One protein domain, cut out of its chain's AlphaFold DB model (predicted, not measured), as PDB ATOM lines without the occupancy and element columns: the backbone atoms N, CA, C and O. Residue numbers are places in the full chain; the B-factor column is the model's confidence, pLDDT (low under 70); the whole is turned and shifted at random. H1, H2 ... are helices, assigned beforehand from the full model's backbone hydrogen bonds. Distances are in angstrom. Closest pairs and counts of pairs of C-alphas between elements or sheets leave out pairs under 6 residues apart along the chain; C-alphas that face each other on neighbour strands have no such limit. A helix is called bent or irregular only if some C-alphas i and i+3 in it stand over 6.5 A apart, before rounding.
ATOM      1  N   ASP A   2      76.668  86.225  13.597       78.81
ATOM      2  CA  ASP A   2      75.865  87.090  12.706       78.81
ATOM      3  C   ASP A   2      74.516  86.501  12.271       78.81
ATOM      4  O   ASP A   2      73.564  87.234  12.032       78.81
ATOM      5  N   ARG A   3      74.398  85.169  12.199       84.12
ATOM      6  CA  ARG A   3      73.111  84.508  11.926       84.12
ATOM      7  C   ARG A   3      72.099  84.691  13.063       84.12
ATOM      8  O   ARG A   3      70.921  84.850  12.778       84.12
ATOM      9  N   CYS A   4      72.549  84.681  14.320       84.94
ATOM     10  CA  CYS A   4      71.673  84.871  15.478       84.94
ATOM     11  C   CYS A   4      71.221  86.331  15.586       84.94
ATOM     12  O   CYS A   4      70.044  86.571  15.820       84.94
ATOM     13  N   ARG A   5      72.127  87.289  15.333       89.69
ATOM     14  CA  ARG A   5      71.803  88.727  15.290       89.69
ATOM     15  C   ARG A   5      70.725  89.031  14.257       89.69
ATOM     16  O   ARG A   5      69.669  89.523  14.617       89.69
ATOM     17  N   LYS A   6      70.924  88.579  13.013       89.94
ATOM     18  CA  LYS A   6      69.936  88.735  11.932       89.94
ATOM     19  C   LYS A   6      68.577  88.122  12.258       89.94
ATOM     20  O   LYS A   6      67.557  88.608  11.782       89.94
ATOM     21  N   LEU A   7      68.554  87.027  13.022       89.69
ATOM     22  CA  LEU A   7      67.302  86.399  13.437       89.69
ATOM     23  C   LEU A   7      66.560  87.265  14.461       89.69
ATOM     24  O   LEU A   7      65.356  87.446  14.310       89.69
ATOM     25  N   TYR A   8      67.268  87.812  15.453       89.50
ATOM     26  CA  TYR A   8      66.686  88.742  16.423       89.50
ATOM     27  C   TYR A   8      66.237  90.046  15.766       89.50
ATOM     28  O   TYR A   8      65.100  90.449  15.976       89.50
ATOM     29  N   GLU A   9      67.072  90.653  14.922       90.50
ATOM     30  CA  GLU A   9      66.735  91.862  14.159       90.50
ATOM     31  C   GLU A   9      65.442  91.659  13.360       90.50
ATOM     32  O   GLU A   9      64.474  92.386  13.554       90.50
ATOM     33  N   LYS A  10      65.368  90.593  12.553       91.31
ATOM     34  CA  LYS A  10      64.174  90.285  11.756       91.31
ATOM     35  C   LYS A  10      62.939  89.978  12.612       91.31
ATOM     36  O   LYS A  10      61.817  90.248  12.197       91.31
ATOM     37  N   TYR A  11      63.124  89.366  13.781       90.75
ATOM     38  CA  TYR A  11      62.019  89.093  14.697       90.75
ATOM     39  C   TYR A  11      61.463  90.387  15.301       90.75
ATOM     40  O   TYR A  11      60.250  90.572  15.340       90.75
ATOM     41  N   LEU A  12      62.346  91.292  15.719       90.38
ATOM     42  CA  LEU A  12      61.989  92.576  16.320       90.38
ATOM     43  C   LEU A  12      61.448  93.578  15.292       90.38
ATOM     44  O   LEU A  12      60.617  94.408  15.641       90.38
ATOM     45  N   GLU A  13      61.836  93.461  14.018       89.44
ATOM     46  CA  GLU A  13      61.170  94.156  12.906       89.44
ATOM     47  C   GLU A  13      59.696  93.745  12.768       89.44
ATOM     48  O   GLU A  13      58.859  94.563  12.388       89.44
ATOM     49  N   TRP A  14      59.372  92.481  13.054       89.56
ATOM     50  CA  TRP A  14      58.011  91.959  12.934       89.56
ATOM     51  C   TRP A  14      57.167  92.180  14.196       89.56
ATOM     52  O   TRP A  14      55.983  92.480  14.078       89.56
ATOM     53  N   SER A  15      57.761  92.047  15.385       89.31
ATOM     54  CA  SER A  15      57.094  92.274  16.674       89.31
ATOM     55  C   SER A  15      57.980  93.132  17.589       89.31
ATOM     56  O   SER A  15      58.690  92.610  18.456       89.31
ATOM     57  N   PRO A  16      57.968  94.465  17.394       89.69
ATOM     58  CA  PRO A  16      58.737  95.395  18.220       89.69
ATOM     59  C   PRO A  16      58.162  95.544  19.635       89.69
ATOM     60  O   PRO A  16      58.877  95.996  20.526       89.69
ATOM     61  N   GLU A  17      56.909  95.142  19.867       90.00
ATOM     62  CA  GLU A  17      56.272  95.200  21.190       90.00
ATOM     63  C   GLU A  17      56.790  94.140  22.181       90.00
ATOM     64  O   GLU A  17      56.602  94.269  23.396       90.00
ATOM     65  N   ASN A  18      57.479  93.108  21.679       90.44
ATOM     66  CA  ASN A  18      57.895  91.961  22.471       90.44
ATOM     67  C   ASN A  18      59.114  92.278  23.356       90.44
ATOM     68  O   ASN A  18      60.272  92.054  22.989       90.44
ATOM     69  N   CYS A  19      58.845  92.729  24.583       90.38
ATOM     70  CA  CYS A  19      59.867  93.011  25.595       90.38
ATOM     71  C   CYS A  19      60.790  91.821  25.893       90.38
ATOM     72  O   CYS A  19      61.968  92.017  26.184       90.38
ATOM     73  N   TYR A  20      60.280  90.586  25.836       89.81
ATOM     74  CA  TYR A  20      61.089  89.400  26.119       89.81
ATOM     75  C   TYR A  20      62.169  89.197  25.054       89.81
ATOM     76  O   TYR A  20      63.317  88.904  25.388       89.81
ATOM     77  N   ALA A  21      61.826  89.393  23.780       91.81
ATOM     78  CA  ALA A  21      62.777  89.283  22.683       91.81
ATOM     79  C   ALA A  21      63.872  90.356  22.762       91.81
ATOM     80  O   ALA A  21      65.045  90.023  22.587       91.81
ATOM     81  N   TRP A  22      63.516  91.598  23.108       94.69
ATOM     82  CA  TRP A  22      64.487  92.670  23.362       94.69
ATOM     83  C   TRP A  22      65.467  92.306  24.482       94.69
ATOM     84  O   TRP A  22      66.680  92.353  24.274       94.69
ATOM     85  N   SER A  23      64.958  91.865  25.638       93.31
ATOM     86  CA  SER A  23      65.801  91.452  26.766       93.31
ATOM     87  C   SER A  23      66.718  90.284  26.398       93.31
ATOM     88  O   SER A  23      67.905  90.312  26.713       93.31
ATOM     89  N   LYS A  24      66.212  89.273  25.675       93.19
ATOM     90  CA  LYS A  24      67.031  88.138  25.222       93.19
ATOM     91  C   LYS A  24      68.086  88.522  24.203       93.19
ATOM     92  O   LYS A  24      69.177  87.948  24.219       93.19
ATOM     93  N   TYR A  25      67.797  89.499  23.352       93.94
ATOM     94  CA  TYR A  25      68.785  89.990  22.412       93.94
ATOM     95  C   TYR A  25      69.910  90.756  23.128       93.94
ATOM     96  O   TYR A  25      71.088  90.496  22.880       93.94
ATOM     97  N   ALA A  26      69.572  91.618  24.089       94.25
ATOM     98  CA  ALA A  26      70.573  92.320  24.888       94.25
ATOM     99  C   ALA A  26      71.408  91.363  25.764       94.25
ATOM    100  O   ALA A  26      72.630  91.498  25.833       94.25
ATOM    101  N   GLU A  27      70.786  90.343  26.372       92.44
ATOM    102  CA  GLU A  27      71.490  89.281  27.112       92.44
ATOM    103  C   GLU A  27      72.495  88.526  26.226       92.44
ATOM    104  O   GLU A  27      73.600  88.209  26.679       92.44
ATOM    105  N   LEU A  28      72.132  88.253  24.964       93.00
ATOM    106  CA  LEU A  28      73.038  87.639  23.998       93.00
ATOM    107  C   LEU A  28      74.264  88.526  23.765       93.00
ATOM    108  O   LEU A  28      75.378  88.024  23.885       93.00
ATOM    109  N   GLU A  29      74.097  89.817  23.465       92.88
ATOM    110  CA  GLU A  29      75.247  90.712  23.253       92.88
ATOM    111  C   GLU A  29      76.099  90.856  24.524       92.88
ATOM    112  O   GLU A  29      77.328  90.800  24.444       92.88
ATOM    113  N   ARG A  30      75.481  90.900  25.715       92.06
ATOM    114  CA  ARG A  30      76.229  90.869  26.984       92.06
ATOM    115  C   ARG A  30      77.082  89.607  27.114       92.06
ATOM    116  O   ARG A  30      78.239  89.693  27.510       92.06
ATOM    117  N   SER A  31      76.553  88.435  26.753       91.69
ATOM    118  CA  SER A  31      77.312  87.171  26.811       91.69
ATOM    119  C   SER A  31      78.523  87.128  25.870       91.69
ATOM    120  O   SER A  31      79.414  86.301  26.051       91.69
ATOM    121  N   LEU A  32      78.569  88.029  24.887       91.81
ATOM    122  CA  LEU A  32      79.688  88.212  23.963       91.81
ATOM    123  C   LEU A  32      80.653  89.312  24.418       91.81
ATOM    124  O   LEU A  32      81.559  89.660  23.668       91.81
ATOM    125  N   SER A  33      80.447  89.860  25.620       91.06
ATOM    126  CA  SER A  33      81.167  91.023  26.147       91.06
ATOM    127  C   SER A  33      81.008  92.281  25.279       91.06
ATOM    128  O   SER A  33      81.831  93.189  25.328       91.06
ATOM    129  N   GLU A  34      79.925  92.359  24.502       93.12
ATOM    130  CA  GLU A  34      79.578  93.492  23.640       93.12
ATOM    131  C   GLU A  34      78.625  94.438  24.389       93.12
ATOM    132  O   GLU A  34      77.462  94.625  24.020       93.12
ATOM    133  N   THR A  35      79.111  95.020  25.488       93.19
ATOM    134  CA  THR A  35      78.306  95.808  26.441       93.19
ATOM    135  C   THR A  35      77.652  97.029  25.797       93.19
ATOM    136  O   THR A  35      76.459  97.256  25.983       93.19
ATOM    137  N   GLU A  36      78.378  97.770  24.957       94.62
ATOM    138  CA  GLU A  36      77.820  98.928  24.241       94.62
ATOM    139  C   GLU A  36      76.698  98.535  23.271       94.62
ATOM    140  O   GLU A  36      75.718  99.266  23.118       94.62
ATOM    141  N   ARG A  37      76.790  97.355  22.644       93.62
ATOM    142  CA  ARG A  37      75.711  96.847  21.784       93.62
ATOM    143  C   ARG A  37      74.496  96.444  22.607       93.62
ATOM    144  O   ARG A  37      73.383  96.795  22.228       93.62
ATOM    145  N   ALA A  38      74.699  95.766  23.736       95.25
ATOM    146  CA  ALA A  38      73.614  95.432  24.655       95.25
ATOM    147  C   ALA A  38      72.873  96.697  25.133       95.25
ATOM    148  O   ALA A  38      71.643  96.737  25.085       95.25
ATOM    149  N   ARG A  39      73.604  97.763  25.490       95.75
ATOM    150  CA  ARG A  39      73.015  99.066  25.849       95.75
ATOM    151  C   ARG A  39      72.232  99.694  24.704       95.75
ATOM    152  O   ARG A  39      71.108 100.135  24.914       95.75
ATOM    153  N   ALA A  40      72.787  99.696  23.493       95.88
ATOM    154  CA  ALA A  40      72.092 100.227  22.322       95.88
ATOM    155  C   ALA A  40      70.768  99.487  22.052       95.88
ATOM    156  O   ALA A  40      69.772 100.121  21.708       95.88
ATOM    157  N   ILE A  41      70.737  98.164  22.256       94.81
ATOM    158  CA  ILE A  41      69.516  97.353  22.141       94.81
ATOM    159  C   ILE A  41      68.495  97.760  23.210       94.81
ATOM    160  O   ILE A  41      67.327  97.955  22.879       94.81
ATOM    161  N   PHE A  42      68.912  97.929  24.469       95.88
ATOM    162  CA  PHE A  42      68.011  98.379  25.533       95.88
ATOM    163  C   PHE A  42      67.455  99.787  25.289       95.88
ATOM    164  O   PHE A  42      66.248  99.985  25.421       95.88
ATOM    165  N   GLU A  43      68.292 100.745  24.883       95.38
ATOM    166  CA  GLU A  43      67.856 102.108  24.544       95.38
ATOM    167  C   GLU A  43      66.867 102.112  23.370       95.38
ATOM    168  O   GLU A  43      65.825 102.772  23.425       95.38
ATOM    169  N   LEU A  44      67.138 101.312  22.333       93.56
ATOM    170  CA  LEU A  44      66.213 101.142  21.216       93.56
ATOM    171  C   LEU A  44      64.880 100.545  21.686       93.56
ATOM    172  O   LEU A  44      63.821 101.024  21.274       93.56
ATOM    173  N   ALA A  45      64.918  99.557  22.576       92.75
ATOM    174  CA  ALA A  45      63.728  98.910  23.108       92.75
ATOM    175  C   ALA A  45      62.855  99.883  23.926       92.75
ATOM    176  O   ALA A  45      61.655  99.977  23.686       92.75
ATOM    177  N   ILE A  46      63.430 100.681  24.836       91.94
ATOM    178  CA  ILE A  46      62.656 101.644  25.656       91.94
ATOM    179  C   ILE A  46      62.167 102.877  24.876       91.94
ATOM    180  O   ILE A  46      61.324 103.639  25.380       91.94
ATOM    181  N   SER A  47      62.704 103.091  23.670       90.38
ATOM    182  CA  SER A  47      62.249 104.118  22.726       90.38
ATOM    183  C   SER A  47      61.013 103.701  21.917       90.38
ATOM    184  O   SER A  47      60.364 104.568  21.332       90.38
ATOM    185  N   GLN A  48      60.654 102.409  21.910       89.44
ATOM    186  CA  GLN A  48      59.459 101.929  21.216       89.44
ATOM    187  C   GLN A  48      58.187 102.524  21.834       89.44
ATOM    188  O   GLN A  48      58.056 102.639  23.054       89.44
ATOM    189  N   SER A  49      57.234 102.906  20.981       81.19
ATOM    190  CA  SER A  49      55.993 103.577  21.395       81.19
ATOM    191  C   SER A  49      54.983 102.642  22.058       81.19
ATOM    192  O   SER A  49      54.170 103.094  22.860       81.19
ATOM    193  N   ALA A  50      55.016 101.357  21.706       82.12
ATOM    194  CA  ALA A  50      54.131 100.327  22.230       82.12
ATOM    195  C   ALA A  50      54.971  99.117  22.644       82.12
ATOM    196  O   ALA A  50      55.769  98.609  21.861       82.12
ATOM    197  N   LEU A  51      54.806  98.698  23.894       84.19
ATOM    198  CA  LEU A  51      55.512  97.584  24.510       84.19
ATOM    199  C   LEU A  51      54.501  96.810  25.358       84.19
ATOM    200  O   LEU A  51      53.749  97.433  26.108       84.19
ATOM    201  N   ASP A  52      54.510  95.480  25.273       82.94
ATOM    202  CA  ASP A  52      53.539  94.633  25.984       82.94
ATOM    203  C   ASP A  52      53.716  94.703  27.505       82.94
ATOM    204  O   ASP A  52      52.764  94.860  28.268       82.94
ATOM    205  N   MET A  53      54.966  94.588  27.959       86.38
ATOM    206  CA  MET A  53      55.330  94.599  29.377       86.38
ATOM    207  C   MET A  53      56.527  95.525  29.606       86.38
ATOM    208  O   MET A  53      57.651  95.045  29.804       86.38
ATOM    209  N   PRO A  54      56.325  96.856  29.577       88.12
ATOM    210  CA  PRO A  54      57.414  97.818  29.730       88.12
ATOM    211  C   PRO A  54      58.189  97.606  31.036       88.12
ATOM    212  O   PRO A  54      59.413  97.684  31.045       88.12
ATOM    213  N   GLU A  55      57.492  97.269  32.129       89.31
ATOM    214  CA  GLU A  55      58.091  97.045  33.453       89.31
ATOM    215  C   GLU A  55      59.194  95.977  33.439       89.31
ATOM    216  O   GLU A  55      60.231  96.147  34.080       89.31
ATOM    217  N   VAL A  56      58.998  94.893  32.680       89.62
ATOM    218  CA  VAL A  56      59.970  93.793  32.575       89.62
ATOM    219  C   VAL A  56      61.228  94.256  31.848       89.62
ATOM    220  O   VAL A  56      62.336  93.930  32.273       89.62
ATOM    221  N   LEU A  57      61.062  95.036  30.779       93.44
ATOM    222  CA  LEU A  57      62.174  95.573  30.000       93.44
ATOM    223  C   LEU A  57      62.991  96.584  30.813       93.44
ATOM    224  O   LEU A  57      64.212  96.476  30.874       93.44
ATOM    225  N   TRP A  58      62.323  97.528  31.483       95.19
ATOM    226  CA  TRP A  58      62.987  98.504  32.350       95.19
ATOM    227  C   TRP A  58      63.745  97.830  33.488       95.19
ATOM    228  O   TRP A  58      64.889  98.192  33.756       95.19
ATOM    229  N   LYS A  59      63.143  96.817  34.122       93.75
ATOM    230  CA  LYS A  59      63.824  96.034  35.153       93.75
ATOM    231  C   LYS A  59      65.067  95.340  34.591       93.75
ATOM    232  O   LYS A  59      66.123  95.438  35.200       93.75
ATOM    233  N   ALA A  60      64.955  94.677  33.438       94.81
ATOM    234  CA  ALA A  60      66.086  94.002  32.808       94.81
ATOM    235  C   ALA A  60      67.221  94.979  32.467       94.81
ATOM    236  O   ALA A  60      68.387  94.646  32.663       94.81
ATOM    237  N   TYR A  61      66.887  96.192  32.016       96.31
ATOM    238  CA  TYR A  61      67.891  97.203  31.704       96.31
ATOM    239  C   TYR A  61      68.579  97.756  32.965       96.31
ATOM    240  O   TYR A  61      69.801  97.879  33.013       96.31
ATOM    241  N   ILE A  62      67.814  98.022  34.025       95.94
ATOM    242  CA  ILE A  62      68.365  98.443  35.320       95.94
ATOM    243  C   ILE A  62      69.267  97.349  35.908       95.94
ATOM    244  O   ILE A  62      70.389  97.640  36.315       95.94
ATOM    245  N   ASP A  63      68.817  96.091  35.919       94.50
ATOM    246  CA  ASP A  63      69.618  94.959  36.399       94.50
ATOM    247  C   ASP A  63      70.917  94.805  35.583       94.50
ATOM    248  O   ASP A  63      71.958  94.447  36.138       94.50
ATOM    249  N   PHE A  64      70.862  95.080  34.273       95.25
ATOM    250  CA  PHE A  64      72.025  95.084  33.390       95.25
ATOM    251  C   PHE A  64      73.054  96.136  33.824       95.25
ATOM    252  O   PHE A  64      74.190  95.760  34.106       95.25
ATOM    253  N   GLU A  65      72.677  97.414  33.948       94.94
ATOM    254  CA  GLU A  65      73.639  98.469  34.319       94.94
ATOM    255  C   GLU A  65      74.182  98.276  35.746       94.94
ATOM    256  O   GLU A  65      75.364  98.514  35.988       94.94
ATOM    257  N   ILE A  66      73.367  97.752  36.676       92.81
ATOM    258  CA  ILE A  66      73.839  97.355  38.015       92.81
ATOM    259  C   ILE A  66      74.904  96.257  37.908       92.81
ATOM    260  O   ILE A  66      75.912  96.321  38.606       92.81
ATOM    261  N   SER A  67      74.698  95.254  37.045       91.25
ATOM    262  CA  SER A  67      75.654  94.152  36.872       91.25
ATOM    263  C   SER A  67      76.973  94.577  36.225       91.25
ATOM    264  O   SER A  67      77.997  93.959  36.496       91.25
ATOM    265  N   GLU A  68      76.950  95.638  35.416       90.88
ATOM    266  CA  GLU A  68      78.147  96.241  34.820       90.88
ATOM    267  C   GLU A  68      78.848  97.235  35.770       90.88
ATOM    268  O   GLU A  68      79.909  97.751  35.434       90.88
ATOM    269  N   GLY A  69      78.279  97.515  36.952       89.56
ATOM    270  CA  GLY A  69      78.821  98.496  37.901       89.56
ATOM    271  C   GLY A  69      78.593  99.956  37.488       89.56
ATOM    272  O   GLY A  69      79.179 100.873  38.056       89.56
ATOM    273  N   GLU A  70      77.717 100.209  36.516       91.38
ATOM    274  CA  GLU A  70      77.433 101.543  35.983       91.38
ATOM    275  C   GLU A  70      76.377 102.257  36.844       91.38
ATOM    276  O   GLU A  70      75.227 102.493  36.448       91.38
ATOM    277  N   PHE A  71      76.757 102.612  38.075       91.25
ATOM    278  CA  PHE A  71      75.835 103.195  39.057       91.25
ATOM    279  C   PHE A  71      75.247 104.530  38.603       91.25
ATOM    280  O   PHE A  71      74.072 104.802  38.848       91.25
ATOM    281  N   GLN A  72      76.040 105.369  37.932       92.75
ATOM    282  CA  GLN A  72      75.568 106.666  37.446       92.75
ATOM    283  C   GLN A  72      74.489 106.504  36.367       92.75
ATOM    284  O   GLN A  72      73.430 107.123  36.467       92.75
ATOM    285  N   ARG A  73      74.698 105.595  35.406       94.25
ATOM    286  CA  ARG A  73      73.688 105.265  34.388       94.25
ATOM    287  C   ARG A  73      72.437 104.672  35.020       94.25
ATOM    288  O   ARG A  73      71.325 105.040  34.658       94.25
ATOM    289  N   THR A  74      72.608 103.815  36.024       95.88
ATOM    290  CA  THR A  74      71.482 103.234  36.764       95.88
ATOM    291  C   THR A  74      70.617 104.315  37.428       95.88
ATOM    292  O   THR A  74      69.390 104.248  37.349       95.88
ATOM    293  N   ARG A  75      71.224 105.348  38.034       95.75
ATOM    294  CA  ARG A  75      70.485 106.501  38.593       95.75
ATOM    295  C   ARG A  75      69.683 107.226  37.524       95.75
ATOM    296  O   ARG A  75      68.499 107.483  37.716       95.75
ATOM    297  N   GLU A  76      70.310 107.516  36.390       96.31
ATOM    298  CA  GLU A  76      69.654 108.184  35.264       96.31
ATOM    299  C   GLU A  76      68.482 107.359  34.715       96.31
ATOM    300  O   GLU A  76      67.427 107.918  34.406       96.31
ATOM    301  N   LEU A  77      68.615 106.030  34.660       96.56
ATOM    302  CA  LEU A  77      67.519 105.133  34.288       96.56
ATOM    303  C   LEU A  77      66.368 105.167  35.292       96.56
ATOM    304  O   LEU A  77      65.213 105.234  34.869       96.56
ATOM    305  N   TYR A  78      66.650 105.165  36.597       97.44
ATOM    306  CA  TYR A  78      65.606 105.306  37.613       97.44
ATOM    307  C   TYR A  78      64.885 106.650  37.520       97.44
ATOM    308  O   TYR A  78      63.661 106.674  37.609       97.44
ATOM    309  N   GLU A  79      65.600 107.755  37.298       97.00
ATOM    310  CA  GLU A  79      64.975 109.072  37.117       97.00
ATOM    311  C   GLU A  79      64.087 109.108  35.864       97.00
ATOM    312  O   GLU A  79      62.920 109.492  35.950       97.00
ATOM    313  N   ARG A  80      64.572 108.596  34.723       95.62
ATOM    314  CA  ARG A  80      63.770 108.472  33.489       95.62
ATOM    315  C   ARG A  80      62.530 107.601  33.691       95.62
ATOM    316  O   ARG A  80      61.450 107.939  33.202       95.62
ATOM    317  N   LEU A  81      62.667 106.479  34.398       95.06
ATOM    318  CA  LEU A  81      61.544 105.595  34.711       95.06
ATOM    319  C   LEU A  81      60.545 106.283  35.641       95.06
ATOM    320  O   LEU A  81      59.336 106.152  35.441       95.06
ATOM    321  N   LEU A  82      61.034 107.045  36.621       95.56
ATOM    322  CA  LEU A  82      60.190 107.824  37.511       95.56
ATOM    323  C   LEU A  82      59.444 108.917  36.751       95.56
ATOM    324  O   LEU A  82      58.287 109.180  37.057       95.56
ATOM    325  N   ASP A  83      60.041 109.567  35.759       94.12
ATOM    326  CA  ASP A  83      59.344 110.563  34.932       94.12
ATOM    327  C   ASP A  83      58.208 109.971  34.098       94.12
ATOM    328  O   ASP A  83      57.203 110.643  33.866       94.12
ATOM    329  N   ARG A  84      58.318 108.695  33.714       91.25
ATOM    330  CA  ARG A  84      57.238 107.965  33.033       91.25
ATOM    331  C   ARG A  84      56.193 107.412  33.998       91.25
ATOM    332  O   ARG A  84      55.010 107.401  33.671       91.25
ATOM    333  N   THR A  85      56.612 106.921  35.163       92.38
ATOM    334  CA  THR A  85      55.729 106.248  36.124       92.38
ATOM    335  C   THR A  85      56.101 106.623  37.552       92.38
ATOM    336  O   THR A  85      57.266 106.595  37.926       92.38
ATOM    337  N   LYS A  86      55.120 106.903  38.408       92.75
ATOM    338  CA  LYS A  86      55.371 107.207  39.828       92.75
ATOM    339  C   LYS A  86      54.935 106.054  40.743       92.75
ATOM    340  O   LYS A  86      54.507 106.280  41.873       92.75
ATOM    341  N   HIS A  87      55.018 104.816  40.250       94.62
ATOM    342  CA  HIS A  87      54.608 103.626  40.997       94.62
ATOM    343  C   HIS A  87      55.473 103.405  42.241       94.62
ATOM    344  O   HIS A  87      56.699 103.512  42.201       94.62
ATOM    345  N   LEU A  88      54.826 102.995  43.334       96.19
ATOM    346  CA  LEU A  88      55.467 102.705  44.618       96.19
ATOM    347  C   LEU A  88      56.678 101.762  44.489       96.19
ATOM    348  O   LEU A  88      57.734 102.016  45.067       96.19
ATOM    349  N   LYS A  89      56.543 100.688  43.703       95.50
ATOM    350  CA  LYS A  89      57.607  99.689  43.521       95.50
ATOM    351  C   LYS A  89      58.884 100.285  42.923       95.50
ATOM    352  O   LYS A  89      59.970  99.860  43.304       95.50
ATOM    353  N   VAL A  90      58.764 101.278  42.037       96.50
ATOM    354  CA  VAL A  90      59.919 101.956  41.424       96.50
ATOM    355  C   VAL A  90      60.664 102.779  42.472       96.50
ATOM    356  O   VAL A  90      61.880 102.663  42.577       96.50
ATOM    357  N   TRP A  91      59.940 103.532  43.309       97.88
ATOM    358  CA  TRP A  91      60.535 104.287  44.417       97.88
ATOM    359  C   TRP A  91      61.289 103.388  45.402       97.88
ATOM    360  O   TRP A  91      62.430 103.683  45.750       97.88
ATOM    361  N   ILE A  92      60.675 102.272  45.817       97.56
ATOM    362  CA  ILE A  92      61.306 101.308  46.732       97.56
ATOM    363  C   ILE A  92      62.552 100.690  46.090       97.56
ATOM    364  O   ILE A  92      63.592 100.597  46.739       97.56
ATOM    365  N   SER A  93      62.460 100.274  44.823       96.81
ATOM    366  CA  SER A  93      63.592  99.701  44.088       96.81
ATOM    367  C   SER A  93      64.745 100.696  43.985       96.81
ATOM    368  O   SER A  93      65.890 100.327  44.238       96.81
ATOM    369  N   TYR A  94      64.446 101.965  43.693       97.75
ATOM    370  CA  TYR A  94      65.465 102.999  43.581       97.75
ATOM    371  C   TYR A  94      66.156 103.274  44.927       97.75
ATOM    372  O   TYR A  94      67.382 103.326  44.998       97.75
ATOM    373  N   ALA A  95      65.393 103.364  46.020       97.06
ATOM    374  CA  ALA A  95      65.966 103.559  47.350       97.06
ATOM    375  C   ALA A  95      66.832 102.364  47.794       97.06
ATOM    376  O   ALA A  95      67.912 102.559  48.350       97.06
ATOM    377  N   LYS A  96      66.392 101.128  47.512       95.56
ATOM    378  CA  LYS A  96      67.178  99.912  47.781       95.56
ATOM    379  C   LYS A  96      68.467  99.881  46.963       95.56
ATOM    380  O   LYS A  96      69.505  99.534  47.513       95.56
ATOM    381  N   PHE A  97      68.408 100.296  45.697       95.69
ATOM    382  CA  PHE A  97      69.594 100.469  44.867       95.69
ATOM    383  C   PHE A  97      70.567 101.477  45.489       95.69
ATOM    384  O   PHE A  97      71.717 101.119  45.696       95.69
ATOM    385  N   GLU A  98      70.135 102.689  45.856       95.19
ATOM    386  CA  GLU A  98      71.041 103.688  46.453       95.19
ATOM    387  C   GLU A  98      71.655 103.213  47.775       95.19
ATOM    388  O   GLU A  98      72.796 103.547  48.075       95.19
ATOM    389  N   ALA A  99      70.927 102.400  48.546       92.44
ATOM    390  CA  ALA A  99      71.425 101.818  49.787       92.44
ATOM    391  C   ALA A  99      72.535 100.776  49.572       92.44
ATOM    392  O   ALA A  99      73.388 100.615  50.446       92.44
ATOM    393  N   SER A 100      72.519 100.066  48.440       88.44
ATOM    394  CA  SER A 100      73.517  99.048  48.087       88.44
ATOM    395  C   SER A 100      74.547  99.512  47.053       88.44
ATOM    396  O   SER A 100      75.518  98.800  46.819       88.44
ATOM    397  N   ALA A 101      74.332 100.660  46.408       81.56
ATOM    398  CA  ALA A 101      75.170 101.189  45.338       81.56
ATOM    399  C   ALA A 101      76.477 101.754  45.902       81.56
ATOM    400  O   ALA A 101      76.608 102.960  46.124       81.56
ATOM    401  N   MET A 102      77.446 100.874  46.124       72.25
ATOM    402  CA  MET A 102      78.829 101.259  46.382       72.25
ATOM    403  C   MET A 102      79.520 101.482  45.041       72.25
ATOM    404  O   MET A 102      79.419 100.622  44.177       72.25
ATOM    405  N   ASP A 103      80.183 102.623  44.862       60.94
ATOM    406  CA  ASP A 103      80.956 102.923  43.653       60.94
ATOM    407  C   ASP A 103      82.186 102.004  43.623       60.94
ATOM    408  O   ASP A 103      83.223 102.304  44.214       60.94
ATOM    409  N   ASP A 104      82.014 100.804  43.072       57.31
ATOM    410  CA  ASP A 104      82.988  99.728  43.191       57.31
ATOM    411  C   ASP A 104      83.674  99.443  41.860       57.31
ATOM    412  O   ASP A 104      83.178  98.711  41.006       57.31
ATOM    413  N   SER A 105      84.871 100.002  41.711       53.66
ATOM    414  CA  SER A 105      85.869  99.435  40.806       53.66
ATOM    415  C   SER A 105      87.245  99.265  41.450       53.66
ATOM    416  O   SER A 105      88.146  98.714  40.814       53.66
ATOM    417  N   THR A 106      87.486  99.766  42.671       54.41
ATOM    418  CA  THR A 106      88.833  99.725  43.290       54.41
ATOM    419  C   THR A 106      88.863 100.008  44.801       54.41
ATOM    420  O   THR A 106      89.940 100.256  45.341       54.41
ATOM    421  N   SER A 107      87.717 100.015  45.494       60.75
ATOM    422  CA  SER A 107      87.652 100.596  46.842       60.75
ATOM    423  C   SER A 107      88.018  99.598  47.954       60.75
ATOM    424  O   SER A 107      87.444  98.513  48.063       60.75
ATOM    425  N   SER A 108      89.000  99.952  48.785       70.94
ATOM    426  CA  SER A 108      89.438  99.152  49.940       70.94
ATOM    427  C   SER A 108      88.338  99.035  51.009       70.94
ATOM    428  O   SER A 108      87.430  99.861  51.070       70.94
ATOM    429  N   GLU A 109      88.428  98.056  51.922       69.94
ATOM    430  CA  GLU A 109      87.450  97.887  53.023       69.94
ATOM    431  C   GLU A 109      87.249  99.163  53.871       69.94
ATOM    432  O   GLU A 109      86.171  99.392  54.427       69.94
ATOM    433  N   LEU A 110      88.285 100.003  53.967       68.50
ATOM    434  CA  LEU A 110      88.233 101.296  54.652       68.50
ATOM    435  C   LEU A 110      87.379 102.307  53.873       68.50
ATOM    436  O   LEU A 110      86.520 102.961  54.457       68.50
ATOM    437  N   GLU A 111      87.543 102.374  52.553       70.62
ATOM    438  CA  GLU A 111      86.758 103.259  51.686       70.62
ATOM    439  C   GLU A 111      85.286 102.824  51.633       70.62
ATOM    440  O   GLU A 111      84.388 103.660  51.696       70.62
ATOM    441  N   GLN A 112      85.012 101.515  51.643       66.75
ATOM    442  CA  GLN A 112      83.643 100.991  51.724       66.75
ATOM    443  C   GLN A 112      82.938 101.388  53.032       66.75
ATOM    444  O   GLN A 112      81.744 101.713  53.026       66.75
ATOM    445  N   ARG A 113      83.664 101.415  54.163       70.12
ATOM    446  CA  ARG A 113      83.121 101.902  55.444       70.12
ATOM    447  C   ARG A 113      82.739 103.377  55.385       70.12
ATOM    448  O   ARG A 113      81.681 103.731  55.902       70.12
ATOM    449  N   ASP A 114      83.543 104.201  54.723       76.31
ATOM    450  CA  ASP A 114      83.287 105.638  54.603       76.31
ATOM    451  C   ASP A 114      82.167 105.958  53.595       76.31
ATOM    452  O   ASP A 114      81.450 106.952  53.751       76.31
ATOM    453  N   MET A 115      81.956 105.104  52.585       81.62
ATOM    454  CA  MET A 115      80.900 105.278  51.575       81.62
ATOM    455  C   MET A 115      79.519 104.816  52.034       81.62
ATOM    456  O   MET A 115      78.504 105.355  51.579       81.62
ATOM    457  N   LYS A 116      79.441 103.865  52.967       86.12
ATOM    458  CA  LYS A 116      78.161 103.321  53.441       86.12
ATOM    459  C   LYS A 116      77.207 104.390  54.011       86.12
ATOM    460  O   LYS A 116      76.039 104.387  53.617       86.12
ATOM    461  N   PRO A 117      77.648 105.355  54.845       90.50
ATOM    462  CA  PRO A 117      76.798 106.472  55.267       90.50
ATOM    463  C   PRO A 117      76.248 107.308  54.103       90.50
ATOM    464  O   PRO A 117      75.100 107.745  54.154       90.50
ATOM    465  N   GLN A 118      77.032 107.508  53.038       89.94
ATOM    466  CA  GLN A 118      76.593 108.278  51.871       89.94
ATOM    467  C   GLN A 118      75.513 107.539  51.073       89.94
ATOM    468  O   GLN A 118      74.550 108.160  50.629       89.94
ATOM    469  N   CYS A 119      75.642 106.218  50.933       91.44
ATOM    470  CA  CYS A 119      74.642 105.356  50.292       91.44
ATOM    471  C   CYS A 119      73.308 105.400  51.052       91.44
ATOM    472  O   CYS A 119      72.247 105.630  50.470       91.44
ATOM    473  N   ILE A 120      73.374 105.285  52.382       93.25
ATOM    474  CA  ILE A 120      72.207 105.398  53.269       93.25
ATOM    475  C   ILE A 120      71.536 106.767  53.111       93.25
ATOM    476  O   ILE A 120      70.316 106.853  52.977       93.25
ATOM    477  N   GLU A 121      72.319 107.845  53.077       94.12
ATOM    478  CA  GLU A 121      71.793 109.197  52.894       94.12
ATOM    479  C   GLU A 121      71.125 109.382  51.520       94.12
ATOM    480  O   GLU A 121      70.056 109.988  51.424       94.12
ATOM    481  N   ARG A 122      71.692 108.816  50.448       94.94
ATOM    482  CA  ARG A 122      71.057 108.815  49.118       94.94
ATOM    483  C   ARG A 122      69.727 108.059  49.135       94.94
ATOM    484  O   ARG A 122      68.734 108.589  48.643       94.94
ATOM    485  N   ALA A 123      69.671 106.885  49.763       96.31
ATOM    486  CA  ALA A 123      68.434 106.118  49.910       96.31
ATOM    487  C   ALA A 123      67.353 106.897  50.681       96.31
ATOM    488  O   ALA A 123      66.203 106.963  50.240       96.31
ATOM    489  N   ARG A 124      67.724 107.559  51.787       97.06
ATOM    490  CA  ARG A 124      66.822 108.431  52.564       97.06
ATOM    491  C   ARG A 124      66.244 109.555  51.713       97.06
ATOM    492  O   ARG A 124      65.036 109.776  51.743       97.06
ATOM    493  N   ARG A 125      67.068 110.210  50.889       97.50
ATOM    494  CA  ARG A 125      66.600 111.257  49.964       97.50
ATOM    495  C   ARG A 125      65.567 110.736  48.972       97.50
ATOM    496  O   ARG A 125      64.586 111.432  48.714       97.50
ATOM    497  N   VAL A 126      65.751 109.526  48.436       98.00
ATOM    498  CA  VAL A 126      64.762 108.899  47.545       98.00
ATOM    499  C   VAL A 126      63.443 108.671  48.286       98.00
ATOM    500  O   VAL A 126      62.388 109.045  47.770       98.00
ATOM    501  N   PHE A 127      63.486 108.137  49.512       98.12
ATOM    502  CA  PHE A 127      62.283 107.961  50.326       98.12
ATOM    503  C   PHE A 127      61.592 109.278  50.670       98.12
ATOM    504  O   PHE A 127      60.379 109.377  50.507       98.12
ATOM    505  N   ASP A 128      62.323 110.310  51.093       97.75
ATOM    506  CA  ASP A 128      61.730 111.617  51.390       97.75
ATOM    507  C   ASP A 128      61.072 112.239  50.151       97.75
ATOM    508  O   ASP A 128      59.982 112.817  50.243       97.75
ATOM    509  N   ARG A 129      61.685 112.078  48.971       98.00
ATOM    510  CA  ARG A 129      61.113 112.538  47.698       98.00
ATOM    511  C   ARG A 129      59.831 111.777  47.357       98.00
ATOM    512  O   ARG A 129      58.830 112.402  47.010       98.00
ATOM    513  N   ALA A 130      59.834 110.457  47.528       97.69
ATOM    514  CA  ALA A 130      58.663 109.609  47.330       97.69
ATOM    515  C   ALA A 130      57.527 109.955  48.313       97.69
ATOM    516  O   ALA A 130      56.386 110.148  47.898       97.69
ATOM    517  N   VAL A 131      57.832 110.129  49.605       96.88
ATOM    518  CA  VAL A 131      56.861 110.555  50.628       96.88
ATOM    519  C   VAL A 131      56.264 111.914  50.271       96.88
ATOM    520  O   VAL A 131      55.054 112.102  50.386       96.88
ATOM    521  N   SER A 132      57.091 112.855  49.810       96.50
ATOM    522  CA  SER A 132      56.633 114.178  49.378       96.50
ATOM    523  C   SER A 132      55.712 114.097  48.157       96.50
ATOM    524  O   SER A 132      54.700 114.794  48.116       96.50
ATOM    525  N   TYR A 133      56.014 113.218  47.196       96.62
ATOM    526  CA  TYR A 133      55.150 112.952  46.045       96.62
ATOM    527  C   TYR A 133      53.783 112.402  46.478       96.62
ATOM    528  O   TYR A 133      52.760 113.004  46.158       96.62
ATOM    529  N   PHE A 134      53.742 111.323  47.266       95.88
ATOM    530  CA  PHE A 134      52.470 110.746  47.724       95.88
ATOM    531  C   PHE A 134      51.684 111.692  48.634       95.88
ATOM    532  O   PHE A 134      50.462 111.650  48.677       95.88
ATOM    533  N   ARG A 135      52.363 112.586  49.354       93.69
ATOM    534  CA  ARG A 135      51.693 113.606  50.161       93.69
ATOM    535  C   ARG A 135      51.046 114.699  49.309       93.69
ATOM    536  O   ARG A 135      49.930 115.109  49.607       93.69
ATOM    537  N   ASN A 136      51.768 115.220  48.319       94.06
ATOM    538  CA  ASN A 136      51.390 116.464  47.643       94.06
ATOM    539  C   ASN A 136      50.720 116.235  46.285       94.06
ATOM    540  O   ASN A 136      49.892 117.039  45.871       94.06
ATOM    541  N   SER A 137      51.118 115.186  45.570       94.00
ATOM    542  CA  SER A 137      50.708 114.919  44.186       94.00
ATOM    543  C   SER A 137      49.734 113.750  44.061       94.00
ATOM    544  O   SER A 137      48.970 113.736  43.106       94.00
ATOM    545  N   ALA A 138      49.746 112.809  45.011       94.12
ATOM    546  CA  ALA A 138      48.835 111.661  45.039       94.12
ATOM    547  C   ALA A 138      48.263 111.390  46.453       94.12
ATOM    548  O   ALA A 138      48.446 110.293  46.991       94.12
ATOM    549  N   PRO A 139      47.618 112.386  47.103       92.38
ATOM    550  CA  PRO A 139      47.129 112.279  48.485       92.38
ATOM    551  C   PRO A 139      46.065 111.191  48.702       92.38
ATOM    552  O   PRO A 139      45.819 110.787  49.839       92.38
ATOM    553  N   GLU A 140      45.421 110.723  47.633       90.69
ATOM    554  CA  GLU A 140      44.487 109.600  47.629       90.69
ATOM    555  C   GLU A 140      45.174 108.238  47.823       90.69
ATOM    556  O   GLU A 140      44.561 107.325  48.374       90.69
ATOM    557  N   LEU A 141      46.456 108.115  47.457       94.56
ATOM    558  CA  LEU A 141      47.256 106.885  47.545       94.56
ATOM    559  C   LEU A 141      47.876 106.709  48.941       94.56
ATOM    560  O   LEU A 141      49.093 106.599  49.137       94.56
ATOM    561  N   LYS A 142      47.015 106.751  49.961       93.75
ATOM    562  CA  LYS A 142      47.425 106.679  51.369       93.75
ATOM    563  C   LYS A 142      47.987 105.319  51.758       93.75
ATOM    564  O   LYS A 142      48.883 105.252  52.599       93.75
ATOM    565  N   GLU A 143      47.456 104.252  51.171       94.94
ATOM    566  CA  GLU A 143      47.929 102.895  51.416       94.94
ATOM    567  C   GLU A 143      49.348 102.710  50.872       94.94
ATOM    568  O   GLU A 143      50.227 102.239  51.589       94.94
ATOM    569  N   GLU A 144      49.616 103.189  49.661       96.44
ATOM    570  CA  GLU A 144      50.938 103.152  49.047       96.44
ATOM    571  C   GLU A 144      51.947 103.974  49.844       96.44
ATOM    572  O   GLU A 144      53.077 103.538  50.063       96.44
ATOM    573  N   ARG A 145      51.534 105.146  50.340       96.81
ATOM    574  CA  ARG A 145      52.361 105.955  51.239       96.81
ATOM    575  C   ARG A 145      52.660 105.229  52.553       96.81
ATOM    576  O   ARG A 145      53.773 105.347  53.063       96.81
ATOM    577  N   ALA A 146      51.693 104.503  53.112       96.81
ATOM    578  CA  ALA A 146      51.897 103.704  54.317       96.81
ATOM    579  C   ALA A 146      52.906 102.573  54.060       96.81
ATOM    580  O   ALA A 146      53.891 102.468  54.788       96.81
ATOM    581  N   MET A 147      52.727 101.814  52.973       97.44
ATOM    582  CA  MET A 147      53.653 100.757  52.550       97.44
ATOM    583  C   MET A 147      55.067 101.297  52.287       97.44
ATOM    584  O   MET A 147      56.050 100.667  52.667       97.44
ATOM    585  N   LEU A 148      55.193 102.484  51.682       98.00
ATOM    586  CA  LEU A 148      56.484 103.143  51.471       98.00
ATOM    587  C   LEU A 148      57.218 103.398  52.795       98.00
ATOM    588  O   LEU A 148      58.422 103.170  52.885       98.00
ATOM    589  N   LEU A 149      56.505 103.890  53.813       97.75
ATOM    590  CA  LEU A 149      57.082 104.160  55.130       97.75
ATOM    591  C   LEU A 149      57.423 102.872  55.884       97.75
ATOM    592  O   LEU A 149      58.425 102.842  56.593       97.75
ATOM    593  N   GLU A 150      56.632 101.811  55.723       97.62
ATOM    594  CA  GLU A 150      56.962 100.484  56.258       97.62
ATOM    595  C   GLU A 150      58.250  99.937  55.626       97.62
ATOM    596  O   GLU A 150      59.150  99.494  56.340       97.62
ATOM    597  N   GLU A 151      58.401 100.046  54.305       98.00
ATOM    598  CA  GLU A 151      59.631  99.648  53.610       98.00
ATOM    599  C   GLU A 151      60.837 100.504  54.012       98.00
ATOM    600  O   GLU A 151      61.929  99.966  54.202       98.00
ATOM    601  N   TRP A 152      60.655 101.815  54.202       98.19
ATOM    602  CA  TRP A 152      61.718 102.675  54.723       98.19
ATOM    603  C   TRP A 152      62.115 102.259  56.144       98.19
ATOM    604  O   TRP A 152      63.300 102.112  56.435       98.19
ATOM    605  N   LEU A 153      61.144 101.983  57.019       97.50
ATOM    606  CA  LEU A 153      61.413 101.513  58.377       97.50
ATOM    607  C   LEU A 153      62.208 100.199  58.362       97.50
ATOM    608  O   LEU A 153      63.183 100.055  59.100       97.50
ATOM    609  N   ASN A 154      61.811  99.251  57.513       96.94
ATOM    610  CA  ASN A 154      62.514  97.981  57.338       96.94
ATOM    611  C   ASN A 154      63.955  98.196  56.864       96.94
ATOM    612  O   ASN A 154      64.872  97.540  57.363       96.94
ATOM    613  N   LEU A 155      64.169  99.144  55.947       95.44
ATOM    614  CA  LEU A 155      65.504  99.461  55.461       95.44
ATOM    615  C   LEU A 155      66.374 100.097  56.557       95.44
ATOM    616  O   LEU A 155      67.501  99.654  56.763       95.44
ATOM    617  N   GLU A 156      65.844 101.055  57.324       96.12
ATOM    618  CA  GLU A 156      66.566 101.654  58.458       96.12
ATOM    619  C   GLU A 156      66.936 100.608  59.516       96.12
ATOM    620  O   GLU A 156      68.059 100.612  60.013       96.12
ATOM    621  N   ASN A 157      66.039  99.663  59.812       95.38
ATOM    622  CA  ASN A 157      66.350  98.541  60.703       95.38
ATOM    623  C   ASN A 157      67.507  97.682  60.164       95.38
ATOM    624  O   ASN A 157      68.345  97.220  60.938       95.38
ATOM    625  N   SER A 158      67.583  97.480  58.846       93.50
ATOM    626  CA  SER A 158      68.630  96.657  58.229       93.50
ATOM    627  C   SER A 158      70.026  97.295  58.272       93.50
ATOM    628  O   SER A 158      71.029  96.587  58.172       93.50
ATOM    629  N   PHE A 159      70.117  98.614  58.472       91.25
ATOM    630  CA  PHE A 159      71.391  99.330  58.592       91.25
ATOM    631  C   PHE A 159      72.050  99.224  59.977       91.25
ATOM    632  O   PHE A 159      73.205  99.634  60.124       91.25
ATOM    633  N   GLY A 160      71.362  98.670  60.980       90.56
ATOM    634  CA  GLY A 160      71.889  98.541  62.340       90.56
ATOM    635  C   GLY A 160      72.210  99.906  62.954       90.56
ATOM    636  O   GLY A 160      71.360 100.790  62.978       90.56
ATOM    637  N   GLU A 161      73.445 100.099  63.422       89.56
ATOM    638  CA  GLU A 161      73.887 101.342  64.081       89.56
ATOM    639  C   GLU A 161      73.860 102.581  63.170       89.56
ATOM    640  O   GLU A 161      73.744 103.701  63.658       89.56
ATOM    641  N   LEU A 162      73.951 102.397  61.847       89.69
ATOM    642  CA  LEU A 162      73.863 103.499  60.880       89.69
ATOM    643  C   LEU A 162      72.408 103.886  60.554       89.69
ATOM    644  O   LEU A 162      72.150 104.917  59.919       89.69
ATOM    645  N   GLY A 163      71.460 103.042  60.965       91.81
ATOM    646  CA  GLY A 163      70.034 103.234  60.769       91.81
ATOM    647  C   GLY A 163      69.437 104.263  61.722       91.81
ATOM    648  O   GLY A 163      69.892 104.454  62.848       91.81
ATOM    649  N   ASN A 164      68.366 104.915  61.283       94.38
ATOM    650  CA  ASN A 164      67.588 105.853  62.077       94.38
ATOM    651  C   ASN A 164      66.104 105.466  62.052       94.38
ATOM    652  O   ASN A 164      65.279 106.029  61.335       94.38
ATOM    653  N   VAL A 165      65.772 104.472  62.869       95.12
ATOM    654  CA  VAL A 165      64.424 103.901  62.983       95.12
ATOM    655  C   VAL A 165      63.421 104.929  63.526       95.12
ATOM    656  O   VAL A 165      62.279 104.996  63.066       95.12
ATOM    657  N   SER A 166      63.844 105.773  64.474       95.62
ATOM    658  CA  SER A 166      62.972 106.766  65.119       95.62
ATOM    659  C   SER A 166      62.500 107.847  64.145       95.62
ATOM    660  O   SER A 166      61.350 108.293  64.228       95.62
ATOM    661  N   LEU A 167      63.342 108.208  63.169       93.31
ATOM    662  CA  LEU A 167      62.991 109.127  62.091       93.31
ATOM    663  C   LEU A 167      61.754 108.648  61.325       93.31
ATOM    664  O   LEU A 167      60.820 109.427  61.138       93.31
ATOM    665  N   VAL A 168      61.701 107.369  60.942       94.25
ATOM    666  CA  VAL A 168      60.575 106.819  60.168       94.25
ATOM    667  C   VAL A 168      59.372 106.518  61.059       94.25
ATOM    668  O   VAL A 168      58.241 106.811  60.674       94.25
ATOM    669  N   GLN A 169      59.592 106.019  62.281       95.19
ATOM    670  CA  GLN A 169      58.510 105.744  63.237       95.19
ATOM    671  C   GLN A 169      57.637 106.973  63.507       95.19
ATOM    672  O   GLN A 169      56.418 106.852  63.606       95.19
ATOM    673  N   SER A 170      58.242 108.163  63.561       94.81
ATOM    674  CA  SER A 170      57.512 109.423  63.749       94.81
ATOM    675  C   SER A 170      56.574 109.789  62.587       94.81
ATOM    676  O   SER A 170      55.667 110.600  62.772       94.81
ATOM    677  N   LYS A 171      56.771 109.192  61.402       94.81
ATOM    678  CA  LYS A 171      56.002 109.448  60.174       94.81
ATOM    679  C   LYS A 171      54.896 108.414  59.928       94.81
ATOM    680  O   LYS A 171      54.017 108.669  59.103       94.81
ATOM    681  N   LEU A 172      54.927 107.261  60.604       94.62
ATOM    682  CA  LEU A 172      54.015 106.146  60.331       94.62
ATOM    683  C   LEU A 172      52.543 106.505  60.592       94.62
ATOM    684  O   LEU A 172      52.225 107.129  61.610       94.62
TER     685      LEU A 172
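Overview. This is residues 2 to 172 of the 227 residues of an uncharacterized protein of Punica granatum (UniProt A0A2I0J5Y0). Look first for H7, the longest helix, which packs on H6 and H8 in a flat slab of helices, the chain folding back and forth from H1 at one end of the slab to H9 at the other. H2 to H8 form an up-and-down bundle, each helix running against the one before it in the chain, and H1 and H9 pack on its two ends, on H2 and on H8. The printed part has 171 residues with nine named helices, H1 to H9 in order, and no named strand; the class is all helix. It is only just compact, close to loose, with a radius of gyration of the C-alphas of 18.6 A, and its C-alphas span 58 by 46 by 18 A.

Along the chain. Find C-alpha 109 at (87.450, 97.887, 53.023); from there H7, residues 109 to 136, runs 40.9 A to C-alpha 136 at (51.390, 116.464, 47.643). It has a kink of 28 degrees near residue 116 and is only just irregular: C-alphas 114 and 117 are 6.6 A apart. Before it come H6, residues 88 to 100, 18.7 A; H5, residues 71 to 84, 20.1 A; H4, residues 54 to 67, 19.9 A; H3, residues 35 to 46; H2, residues 19 to 31; and H1, residues 2 to 14, which begins at C-alpha 2 (75.865, 87.090, 12.706). After it look for H8, residues 142 to 158, 24.4 A, and H9, residues 165 to 169, 6.2 A.

Arrangement. Start at H7 and H6, a hairpin: they touch at a shallow tilt of 17 degrees, opposite ways, with the C-alphas of Ala 95 and Ala 123 closest at 4.4 A. H7 touches H8 with its residues 124 to 135 alone, closest at the C-alphas of Phe 134 and Arg 145, 5.9 A. H6 and H8 touch and run the same way, C-alphas 88 and 144 closest at 6.4 A. H8 touches H9, closest at C-alphas 156 and 165, 5.5 A. Toward the other end, H6 touches H5 at C-alphas 94 and 78, 6.4 A, with its residues 90 to 94 alone. H5 touches H4 at C-alphas 74 and 65, 5.8 A. H2 and H3 form a hairpin, C-alphas 26 and 38 closest at 4.4 A; H4 touches H3 at C-alphas 61 and 42, 6.3 A, and H2 at C-alphas 57 and 19, 5.6 A. H1 touches H2 at C-alphas 8 and 25, 6.5 A. H1 and H9 are apart. Each O i to N i+4 pair is within hydrogen-bond range in H1 to H6, H8 and H9; in H7, 22 of 24 are.

Size, cuts and confidence. The C-alphas farthest apart, of Arg 3 and Ser 170, are 59.6 A apart. The printed part has no cut, and no link is long. Look for low confidence at residues 103 to 107, 109 to 110 and 112, under 70, beside a mean pLDDT of the printed part of 91.0.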